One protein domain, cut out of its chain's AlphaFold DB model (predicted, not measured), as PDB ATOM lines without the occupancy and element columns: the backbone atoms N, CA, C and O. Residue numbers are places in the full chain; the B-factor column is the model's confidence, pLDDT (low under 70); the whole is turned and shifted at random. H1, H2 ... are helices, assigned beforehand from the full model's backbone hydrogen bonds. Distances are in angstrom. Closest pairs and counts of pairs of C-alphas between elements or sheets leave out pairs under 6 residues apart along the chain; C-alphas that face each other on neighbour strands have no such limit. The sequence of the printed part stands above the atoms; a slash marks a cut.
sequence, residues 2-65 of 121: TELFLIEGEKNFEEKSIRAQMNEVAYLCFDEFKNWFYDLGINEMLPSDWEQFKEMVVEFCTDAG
ATOM      1  N   THR A   2      22.433  53.012  51.736       59.09
ATOM      2  CA  THR A   2      23.604  52.340  52.346       59.09
ATOM      3  C   THR A   2      23.892  50.948  51.770       59.09
ATOM      4  O   THR A   2      25.049  50.591  51.597       59.09
ATOM      5  N   GLU A   3      22.856  50.186  51.416       71.12
ATOM      6  CA  GLU A   3      23.004  48.851  50.815       71.12
ATOM      7  C   GLU A   3      23.596  48.883  49.400       71.12
ATOM      8  O   GLU A   3      24.344  47.981  49.047       71.12
ATOM      9  N   LEU A   4      23.360  49.948  48.623       78.50
ATOM     10  CA  LEU A   4      23.960  50.118  47.294       78.50
ATOM     11  C   LEU A   4      25.493  50.178  47.387       78.50
ATOM     12  O   LEU A   4      26.189  49.513  46.629       78.50
ATOM     13  N   PHE A   5      26.005  50.927  48.368       77.88
ATOM     14  CA  PHE A   5      27.441  51.032  48.637       77.88
ATOM     15  C   PHE A   5      28.049  49.710  49.117       77.88
ATOM     16  O   PHE A   5      29.211  49.430  48.836       77.88
ATOM     17  N   LEU A   6      27.282  48.890  49.845       82.06
ATOM     18  CA  LEU A   6      27.743  47.565  50.267       82.06
ATOM     19  C   LEU A   6      27.883  46.621  49.069       82.06
ATOM     20  O   LEU A   6      28.871  45.897  48.997       82.06
ATOM     21  N   ILE A   7      26.933  46.673  48.131       85.12
ATOM     22  CA  ILE A   7      26.949  45.877  46.898       85.12
ATOM     23  C   ILE A   7      28.121  46.290  45.999       85.12
ATOM     24  O   ILE A   7      28.840  45.436  45.493       85.12
ATOM     25  N   GLU A   8      28.358  47.596  45.840       84.94
ATOM     26  CA  GLU A   8      29.471  48.118  45.032       84.94
ATOM     27  C   GLU A   8      30.842  47.667  45.569       84.94
ATOM     28  O   GLU A   8      31.772  47.434  44.800       84.94
ATOM     29  N   GLY A   9      30.955  47.478  46.887       83.69
ATOM     30  CA  GLY A   9      32.156  46.955  47.540       83.69
ATOM     31  C   GLY A   9      32.336  45.434  47.452       83.69
ATOM     32  O   GLY A   9      33.329  44.916  47.975       83.69
ATOM     33  N   GLU A  10      31.403  44.694  46.845       87.62
ATOM     34  CA  GLU A  10      31.530  43.245  46.717       87.62
ATOM     35  C   GLU A  10      32.653  42.841  45.758       87.62
ATOM     36  O   GLU A  10      32.959  43.478  44.746       87.62
ATOM     37  N   LYS A  11      33.277  41.704  46.071       83.75
ATOM     38  CA  LYS A  11      34.365  41.169  45.263       83.75
ATOM     39  C   LYS A  11      33.870  40.884  43.838       83.75
ATOM     40  O   LYS A  11      32.880  40.179  43.653       83.75
ATOM     41  N   ASN A  12      34.613  41.376  42.846       87.19
ATOM     42  CA  ASN A  12      34.320  41.271  41.410       87.19
ATOM     43  C   ASN A  12      33.108  42.094  40.935       87.19
ATOM     44  O   ASN A  12      32.656  41.892  39.809       87.19
ATOM     45  N   PHE A  13      32.564  43.010  41.743       88.69
ATOM     46  CA  PHE A  13      31.467  43.871  41.299       88.69
ATOM     47  C   PHE A  13      31.868  44.722  40.083       88.69
ATOM     48  O   PHE A  13      31.164  44.739  39.075       88.69
ATOM     49  N   GLU A  14      33.048  45.340  40.128       87.00
ATOM     50  CA  GLU A  14      33.601  46.156  39.035       87.00
ATOM     51  C   GLU A  14      33.893  45.356  37.751       87.00
ATOM     52  O   GLU A  14      33.951  45.926  36.665       87.00
ATOM     53  N   GLU A  15      34.055  44.034  37.852       91.31
ATOM     54  CA  GLU A  15      34.336  43.153  36.708       91.31
ATOM     55  C   GLU A  15      33.059  42.737  35.955       91.31
ATOM     56  O   GLU A  15      33.124  42.211  34.840       91.31
ATOM     57  N   LYS A  16      31.882  42.942  36.561       92.25
ATOM     58  CA  LYS A  16      30.584  42.624  35.956       92.25
ATOM     59  C   LYS A  16      30.245  43.636  34.863       92.25
ATOM     60  O   LYS A  16      30.630  44.799  34.906       92.25
ATOM     61  N   SER A  17      29.452  43.203  33.882       94.81
ATOM     62  CA  SER A  17      28.857  44.150  32.937       94.81
ATOM     63  C   SER A  17      27.919  45.108  33.672       94.81
ATOM     64  O   SER A  17      27.275  44.715  34.646       94.81
ATOM     65  N   ILE A  18      27.765  46.328  33.153       93.94
ATOM     66  CA  ILE A  18      26.844  47.335  33.708       93.94
ATOM     67  C   ILE A  18      25.445  46.745  33.929       93.94
ATOM     68  O   ILE A  18      24.833  46.911  34.982       93.94
ATOM     69  N   ARG A  19      24.962  45.947  32.968       94.00
ATOM     70  CA  ARG A  19      23.661  45.293  33.097       94.00
ATOM     71  C   ARG A  19      23.610  44.278  34.241       94.00
ATOM     72  O   ARG A  19      22.590  44.177  34.916       94.00
ATOM     73  N   ALA A  20      24.677  43.507  34.438       93.69
ATOM     74  CA  ALA A  20      24.755  42.545  35.530       93.69
ATOM     75  C   ALA A  20      24.825  43.248  36.897       93.69
ATOM     76  O   ALA A  20      24.133  42.814  37.814       93.69
ATOM     77  N   GLN A  21      25.560  44.359  37.001       94.12
ATOM     78  CA  GLN A  21      25.605  45.210  38.199       94.12
ATOM     79  C   GLN A  21      24.211  45.744  38.566       94.12
ATOM     80  O   GLN A  21      23.753  45.597  39.698       94.12
ATOM     81  N   MET A  22      23.482  46.291  37.588       94.56
ATOM     82  CA  MET A  22      22.111  46.781  37.777       94.56
ATOM     83  C   MET A  22      21.143  45.685  38.234       94.56
ATOM     84  O   MET A  22      20.341  45.895  39.142       94.56
ATOM     85  N   ASN A  23      21.219  44.505  37.609       93.38
ATOM     86  CA  ASN A  23      20.360  43.373  37.953       93.38
ATOM     87  C   ASN A  23      20.594  42.902  39.396       93.38
ATOM     88  O   ASN A  23      19.643  42.521  40.073       93.38
ATOM     89  N   GLU A  24      21.842  42.923  39.863       92.06
ATOM     90  CA  GLU A  24      22.201  42.540  41.229       92.06
ATOM     91  C   GLU A  24      21.614  43.501  42.264       92.06
ATOM     92  O   GLU A  24      20.975  43.058  43.219       92.06
ATOM     93  N   VAL A  25      21.711  44.811  42.015       90.69
ATOM     94  CA  VAL A  25      21.040  45.820  42.848       90.69
ATOM     95  C   VAL A  25      19.532  45.601  42.869       90.69
ATOM     96  O   VAL A  25      18.932  45.539  43.943       90.69
ATOM     97  N   ALA A  26      18.911  45.448  41.697       91.06
ATOM     98  CA  ALA A  26      17.472  45.249  41.599       91.06
ATOM     99  C   ALA A  26      17.015  43.990  42.346       91.06
ATOM    100  O   ALA A  26      15.993  44.021  43.026       91.06
ATOM    101  N   TYR A  27      17.782  42.899  42.275       88.81
ATOM    102  CA  TYR A  27      17.456  41.642  42.947       88.81
ATOM    103  C   TYR A  27      17.416  41.774  44.475       88.81
ATOM    104  O   TYR A  27      16.546  41.181  45.125       88.81
ATOM    105  N   LEU A  28      18.322  42.574  45.035       87.69
ATOM    106  CA  LEU A  28      18.462  42.786  46.476       87.69
ATOM    107  C   LEU A  28      17.476  43.820  47.037       87.69
ATOM    108  O   LEU A  28      17.203  43.820  48.234       87.69
ATOM    109  N   CYS A  29      16.901  44.663  46.182       86.50
ATOM    110  CA  CYS A  29      15.967  45.705  46.589       86.50
ATOM    111  C   CYS A  29      14.527  45.188  46.810       86.50
ATOM    112  O   CYS A  29      14.162  44.053  46.478       86.50
ATOM    113  N   PHE A  30      13.693  46.047  47.399       87.19
ATOM    114  CA  PHE A  30      12.275  45.796  47.680       87.19
ATOM    115  C   PHE A  30      11.414  45.766  46.405       87.19
ATOM    116  O   PHE A  30      11.826  46.235  45.344       87.19
ATOM    117  N   ASP A  31      10.205  45.207  46.505       89.38
ATOM    118  CA  ASP A  31       9.361  44.890  45.340       89.38
ATOM    119  C   ASP A  31       8.985  46.110  44.490       89.38
ATOM    120  O   ASP A  31       8.930  46.021  43.267       89.38
ATOM    121  N   GLU A  32       8.770  47.271  45.108       85.94
ATOM    122  CA  GLU A  32       8.465  48.505  44.377       85.94
ATOM    123  C   GLU A  32       9.643  48.954  43.498       85.94
ATOM    124  O   GLU A  32       9.447  49.265  42.324       85.94
ATOM    125  N   PHE A  33      10.875  48.886  44.013       89.06
ATOM    126  CA  PHE A  33      12.079  49.149  43.223       89.06
ATOM    127  C   PHE A  33      12.237  48.138  42.082       89.06
ATOM    128  O   PHE A  33      12.591  48.508  40.965       89.06
ATOM    129  N   LYS A  34      11.956  46.854  42.338       92.00
ATOM    130  CA  LYS A  34      11.998  45.804  41.308       92.00
ATOM    131  C   LYS A  34      11.024  46.092  40.173       92.00
ATOM    132  O   LYS A  34      11.417  46.007  39.014       92.00
ATOM    133  N   ASN A  35       9.788  46.467  40.500       88.38
ATOM    134  CA  ASN A  35       8.779  46.832  39.507       88.38
ATOM    135  C   ASN A  35       9.227  48.041  38.681       88.38
ATOM    136  O   ASN A  35       9.218  47.973  37.456       88.38
ATOM    137  N   TRP A  36       9.721  49.093  39.340       90.56
ATOM    138  CA  TRP A  36      10.298  50.260  38.666       90.56
ATOM    139  C   TRP A  36      11.445  49.879  37.718       90.56
ATOM    140  O   TRP A  36      11.466  50.291  36.558       90.56
ATOM    141  N   PHE A  37      12.370  49.030  38.167       92.00
ATOM    142  CA  PHE A  37      13.483  48.555  37.350       92.00
ATOM    143  C   PHE A  37      13.018  47.719  36.145       92.00
ATOM    144  O   PHE A  37      13.560  47.858  35.044       92.00
ATOM    145  N   TYR A  38      12.014  46.858  36.327       90.62
ATOM    146  CA  TYR A  38      11.439  46.071  35.236       90.62
ATOM    147  C   TYR A  38      10.733  46.948  34.207       90.62
ATOM    148  O   TYR A  38      10.951  46.744  33.013       90.62
ATOM    149  N   ASP A  39       9.973  47.950  34.643       84.06
ATOM    150  CA  ASP A  39       9.319  48.903  33.746       84.06
ATOM    151  C   ASP A  39      10.350  49.677  32.916       84.06
ATOM    152  O   ASP A  39      10.199  49.795  31.697       84.06
ATOM    153  N   LEU A  40      11.446  50.138  33.528       82.50
ATOM    154  CA  LEU A  40      12.554  50.754  32.789       82.50
ATOM    155  C   LEU A  40      13.164  49.792  31.767       82.50
ATOM    156  O   LEU A  40      13.472  50.192  30.645       82.50
ATOM    157  N   GLY A  41      13.326  48.518  32.130       85.69
ATOM    158  CA  GLY A  41      13.866  47.500  31.235       85.69
ATOM    159  C   GLY A  41      12.964  47.182  30.045       85.69
ATOM    160  O   GLY A  41      13.475  47.054  28.937       85.69
ATOM    161  N   ILE A  42      11.650  47.083  30.259       83.44
ATOM    162  CA  ILE A  42      10.654  46.827  29.204       83.44
ATOM    163  C   ILE A  42      10.610  47.982  28.201       83.44
ATOM    164  O   ILE A  42      10.461  47.749  27.006       83.44
ATOM    165  N   ASN A  43      10.758  49.214  28.685       76.50
ATOM    166  CA  ASN A  43      10.710  50.415  27.855       76.50
ATOM    167  C   ASN A  43      12.080  50.826  27.283       76.50
ATOM    168  O   ASN A  43      12.199  51.924  26.750       76.50
ATOM    169  N   GLU A  44      13.112  49.983  27.413       85.81
ATOM    170  CA  GLU A  44      14.481  50.272  26.952       85.81
ATOM    171  C   GLU A  44      15.064  51.585  27.524       85.81
ATOM    172  O   GLU A  44      15.899  52.238  26.906       85.81
ATOM    173  N   MET A  45      14.647  51.962  28.738       83.12
ATOM    174  CA  MET A  45      15.046  53.202  29.422       83.12
ATOM    175  C   MET A  45      16.140  52.996  30.480       83.12
ATOM    176  O   MET A  45      16.440  53.911  31.246       83.12
ATOM    177  N   LEU A  46      16.718  51.796  30.578       89.06
ATOM    178  CA  LEU A  46      17.835  51.560  31.491       89.06
ATOM    179  C   LEU A  46      19.112  52.215  30.947       89.06
ATOM    180  O   LEU A  46      19.393  52.076  29.754       89.06
ATOM    181  N   PRO A  47      19.889  52.913  31.794       90.31
ATOM    182  CA  PRO A  47      21.048  53.651  31.324       90.31
ATOM    183  C   PRO A  47      22.164  52.693  30.894       90.31
ATOM    184  O   PRO A  47      22.177  51.509  31.236       90.31
ATOM    185  N   SER A  48      23.107  53.204  30.108       91.75
ATOM    186  CA  SER A  48      24.246  52.428  29.605       91.75
ATOM    187  C   SER A  48      25.471  52.484  30.519       91.75
ATOM    188  O   SER A  48      26.397  51.693  30.330       91.75
ATOM    189  N   ASP A  49      25.472  53.369  31.514       93.00
ATOM    190  CA  ASP A  49      26.550  53.527  32.484       93.00
ATOM    191  C   ASP A  49      26.061  53.469  33.936       93.00
ATOM    192  O   ASP A  49      24.877  53.626  34.251       93.00
ATOM    193  N   TRP A  50      27.015  53.188  34.820       91.44
ATOM    194  CA  TRP A  50      26.769  52.972  36.239       91.44
ATOM    195  C   TRP A  50      26.439  54.258  37.002       91.44
ATOM    196  O   TRP A  50      25.598  54.236  37.897       91.44
ATOM    197  N   GLU A  51      27.063  55.385  36.655       89.00
ATOM    198  CA  GLU A  51      26.846  56.649  37.366       89.00
ATOM    199  C   GLU A  51      25.427  57.175  37.127       89.00
ATOM    200  O   GLU A  51      24.726  57.490  38.087       89.00
ATOM    201  N   GLN A  52      24.942  57.136  35.882       87.00
ATOM    202  CA  GLN A  52      23.552  57.459  35.551       87.00
ATOM    203  C   GLN A  52      22.564  56.538  36.271       87.00
ATOM    204  O   GLN A  52      21.512  56.984  36.727       87.00
ATOM    205  N   PHE A  53      22.892  55.251  36.421       91.44
ATOM    206  CA  PHE A  53      22.058  54.352  37.214       91.44
ATOM    207  C   PHE A  53      21.989  54.789  38.678       91.44
ATOM    208  O   PHE A  53      20.897  54.845  39.238       91.44
ATOM    209  N   LYS A  54      23.125  55.144  39.294       89.50
ATOM    210  CA  LYS A  54      23.153  55.650  40.674       89.50
ATOM    211  C   LYS A  54      22.318  56.921  40.826       89.50
ATOM    212  O   LYS A  54      21.568  57.021  41.795       89.50
ATOM    213  N   GLU A  55      22.383  57.841  39.868       86.25
ATOM    214  CA  GLU A  55      21.531  59.036  39.841       86.25
ATOM    215  C   GLU A  55      20.042  58.669  39.794       86.25
ATOM    216  O   GLU A  55      19.274  59.126  40.639       86.25
ATOM    217  N   MET A  56      19.641  57.770  38.890       86.38
ATOM    218  CA  MET A  56      18.253  57.298  38.796       86.38
ATOM    219  C   MET A  56      17.775  56.607  40.079       86.38
ATOM    220  O   MET A  56      16.637  56.797  40.502       86.38
ATOM    221  N   VAL A  57      18.638  55.821  40.728       87.75
ATOM    222  CA  VAL A  57      18.334  55.188  42.018       87.75
ATOM    223  C   VAL A  57      18.148  56.236  43.115       87.75
ATOM    224  O   VAL A  57      17.249  56.096  43.945       87.75
ATOM    225  N   VAL A  58      18.972  57.288  43.137       84.12
ATOM    226  CA  VAL A  58      18.810  58.404  44.078       84.12
ATOM    227  C   VAL A  58      17.499  59.141  43.815       84.12
ATOM    228  O   VAL A  58      16.754  59.359  44.769       84.12
ATOM    229  N   GLU A  59      17.180  59.466  42.557       81.00
ATOM    230  CA  GLU A  59      15.907  60.097  42.168       81.00
ATOM    231  C   GLU A  59      14.710  59.260  42.640       81.00
ATOM    232  O   GLU A  59      13.796  59.799  43.265       81.00
ATOM    233  N   PHE A  60      14.756  57.940  42.421       83.38
ATOM    234  CA  PHE A  60      13.738  57.001  42.887       83.38
ATOM    235  C   PHE A  60      13.618  56.991  44.419       83.38
ATOM    236  O   PHE A  60      12.527  57.143  44.955       83.38
ATOM    237  N   CYS A  61      14.728  56.863  45.154       81.75
ATOM    238  CA  CYS A  61      14.695  56.770  46.620       81.75
ATOM    239  C   CYS A  61      14.264  58.068  47.317       81.75
ATOM    240  O   CYS A  61      13.888  58.038  48.488       81.75
ATOM    241  N   THR A  62      14.424  59.212  46.655       74.06
ATOM    242  CA  THR A  62      14.154  60.532  47.239       74.06
ATOM    243  C   THR A  62      12.815  61.109  46.802       74.06
ATOM    244  O   THR A  62      12.492  62.225  47.208       74.06
ATOM    245  N   ASP A  63      12.060  60.388  45.963       66.88
ATOM    246  CA  ASP A  63      10.928  60.936  45.212       66.88
ATOM    247  C   ASP A  63      11.292  62.272  44.525       66.88
ATOM    248  O   ASP A  63      10.440  63.132  44.304       66.88
ATOM    249  N   ALA A  64      12.572  62.485  44.196       63.28
ATOM    250  CA  ALA A  64      13.084  63.733  43.628       63.28
ATOM    251  C   ALA A  64      13.167  63.688  42.095       63.28
ATOM    252  O   ALA A  64      13.890  64.471  41.484       63.28
ATOM    253  N   GLY A  65      12.416  62.783  41.465       62.53
ATOM    254  CA  GLY A  65      12.224  62.771  40.019       62.53
ATOM    255  C   GLY A  65      11.175  63.791  39.562       62.53
ATOM    256  O   GLY A  65      10.312  64.224  40.334       62.53
TER     257      GLY A  65
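AT A GLANCE: This is residues 2 to 65 of the 121 residues of an uncharacterized protein of Anncaliia algerae PRA109 (UniProt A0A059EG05). Picture a small, loosely formed cluster in which the centres of three helices, H2, H3 and H4, make a triangle: H2 and H3 form a helical hairpin, and H4 stands across from them on a third corner. The short first helix, H1, comes in beside H2, joined to it by a looping link, residues 9 to 17. You will find 64 printed residues with four named helices in the order H1, H2, H3, H4 and no named strand; the class is all helix. The whole is compact, with a radius of gyration of the C-alphas of 11.3 A, and its rounded outline spans 30 by 24 by 20 A.

IN THESE COORDINATES: Start at C-alpha 2, at (23.604, 52.340, 52.346); from there H1 takes residues 2 to 8, 10.3 A from first to last C-alpha. Go on to C-alpha 18 at (26.844, 47.335, 33.708), where H2 begins; it takes residues 18 to 28 and measures 15.9 A. H3 follows at residues 31 to 42, 16.3 A long. H4 takes residues 50 to 61, 16.4 A long, and ends at C-alpha 61, at (14.695, 56.770, 46.620).

HOW THE PARTS SIT: Look first at H1 and H2, which are close but not clearly touching: their closest C-alphas, those of Leu 4 and Val 25, are 6.8 A apart. They run opposite ways at a steep tilt of 39 degrees. Next, H2 and H3 touch and form a helical hairpin, opposite ways at a shallow tilt of 28 degrees. Their closest C-alphas are those of Ala 26 and Lys 34, 5.5 A apart, and H3 touches H2 with residues 33 to 37 alone. H2 and H4 only just touch, with 3 pairs of C-alphas within 8 A. The closest are those of Ile 18 and Trp 50, 6.2 A apart, and H4 touches H2 with residues 50 to 53 alone. These two helices run the same way at a shallow tilt of 29 degrees. H3 and H4 are near each other, with 5 pairs of C-alphas within 10 A. H1 is apart from H3 and from H4. In H1, H2, H3 and H4, every O i to N i+4 pair is within hydrogen-bond range.

THE WHOLE: The two C-alphas farthest apart are those of Lys 11 and Gly 65, at 31.4 A. The printed part has no cut. The link from H2 to H3 is tight; those from H1 to H2 and from H3 to H4 are short. Residues 39 to 44, of which 39 to 42 belong to H3, stand free. The mean pLDDT of the printed part is 85.8; look for values under 70 at residue 2 and residues 63 to 65.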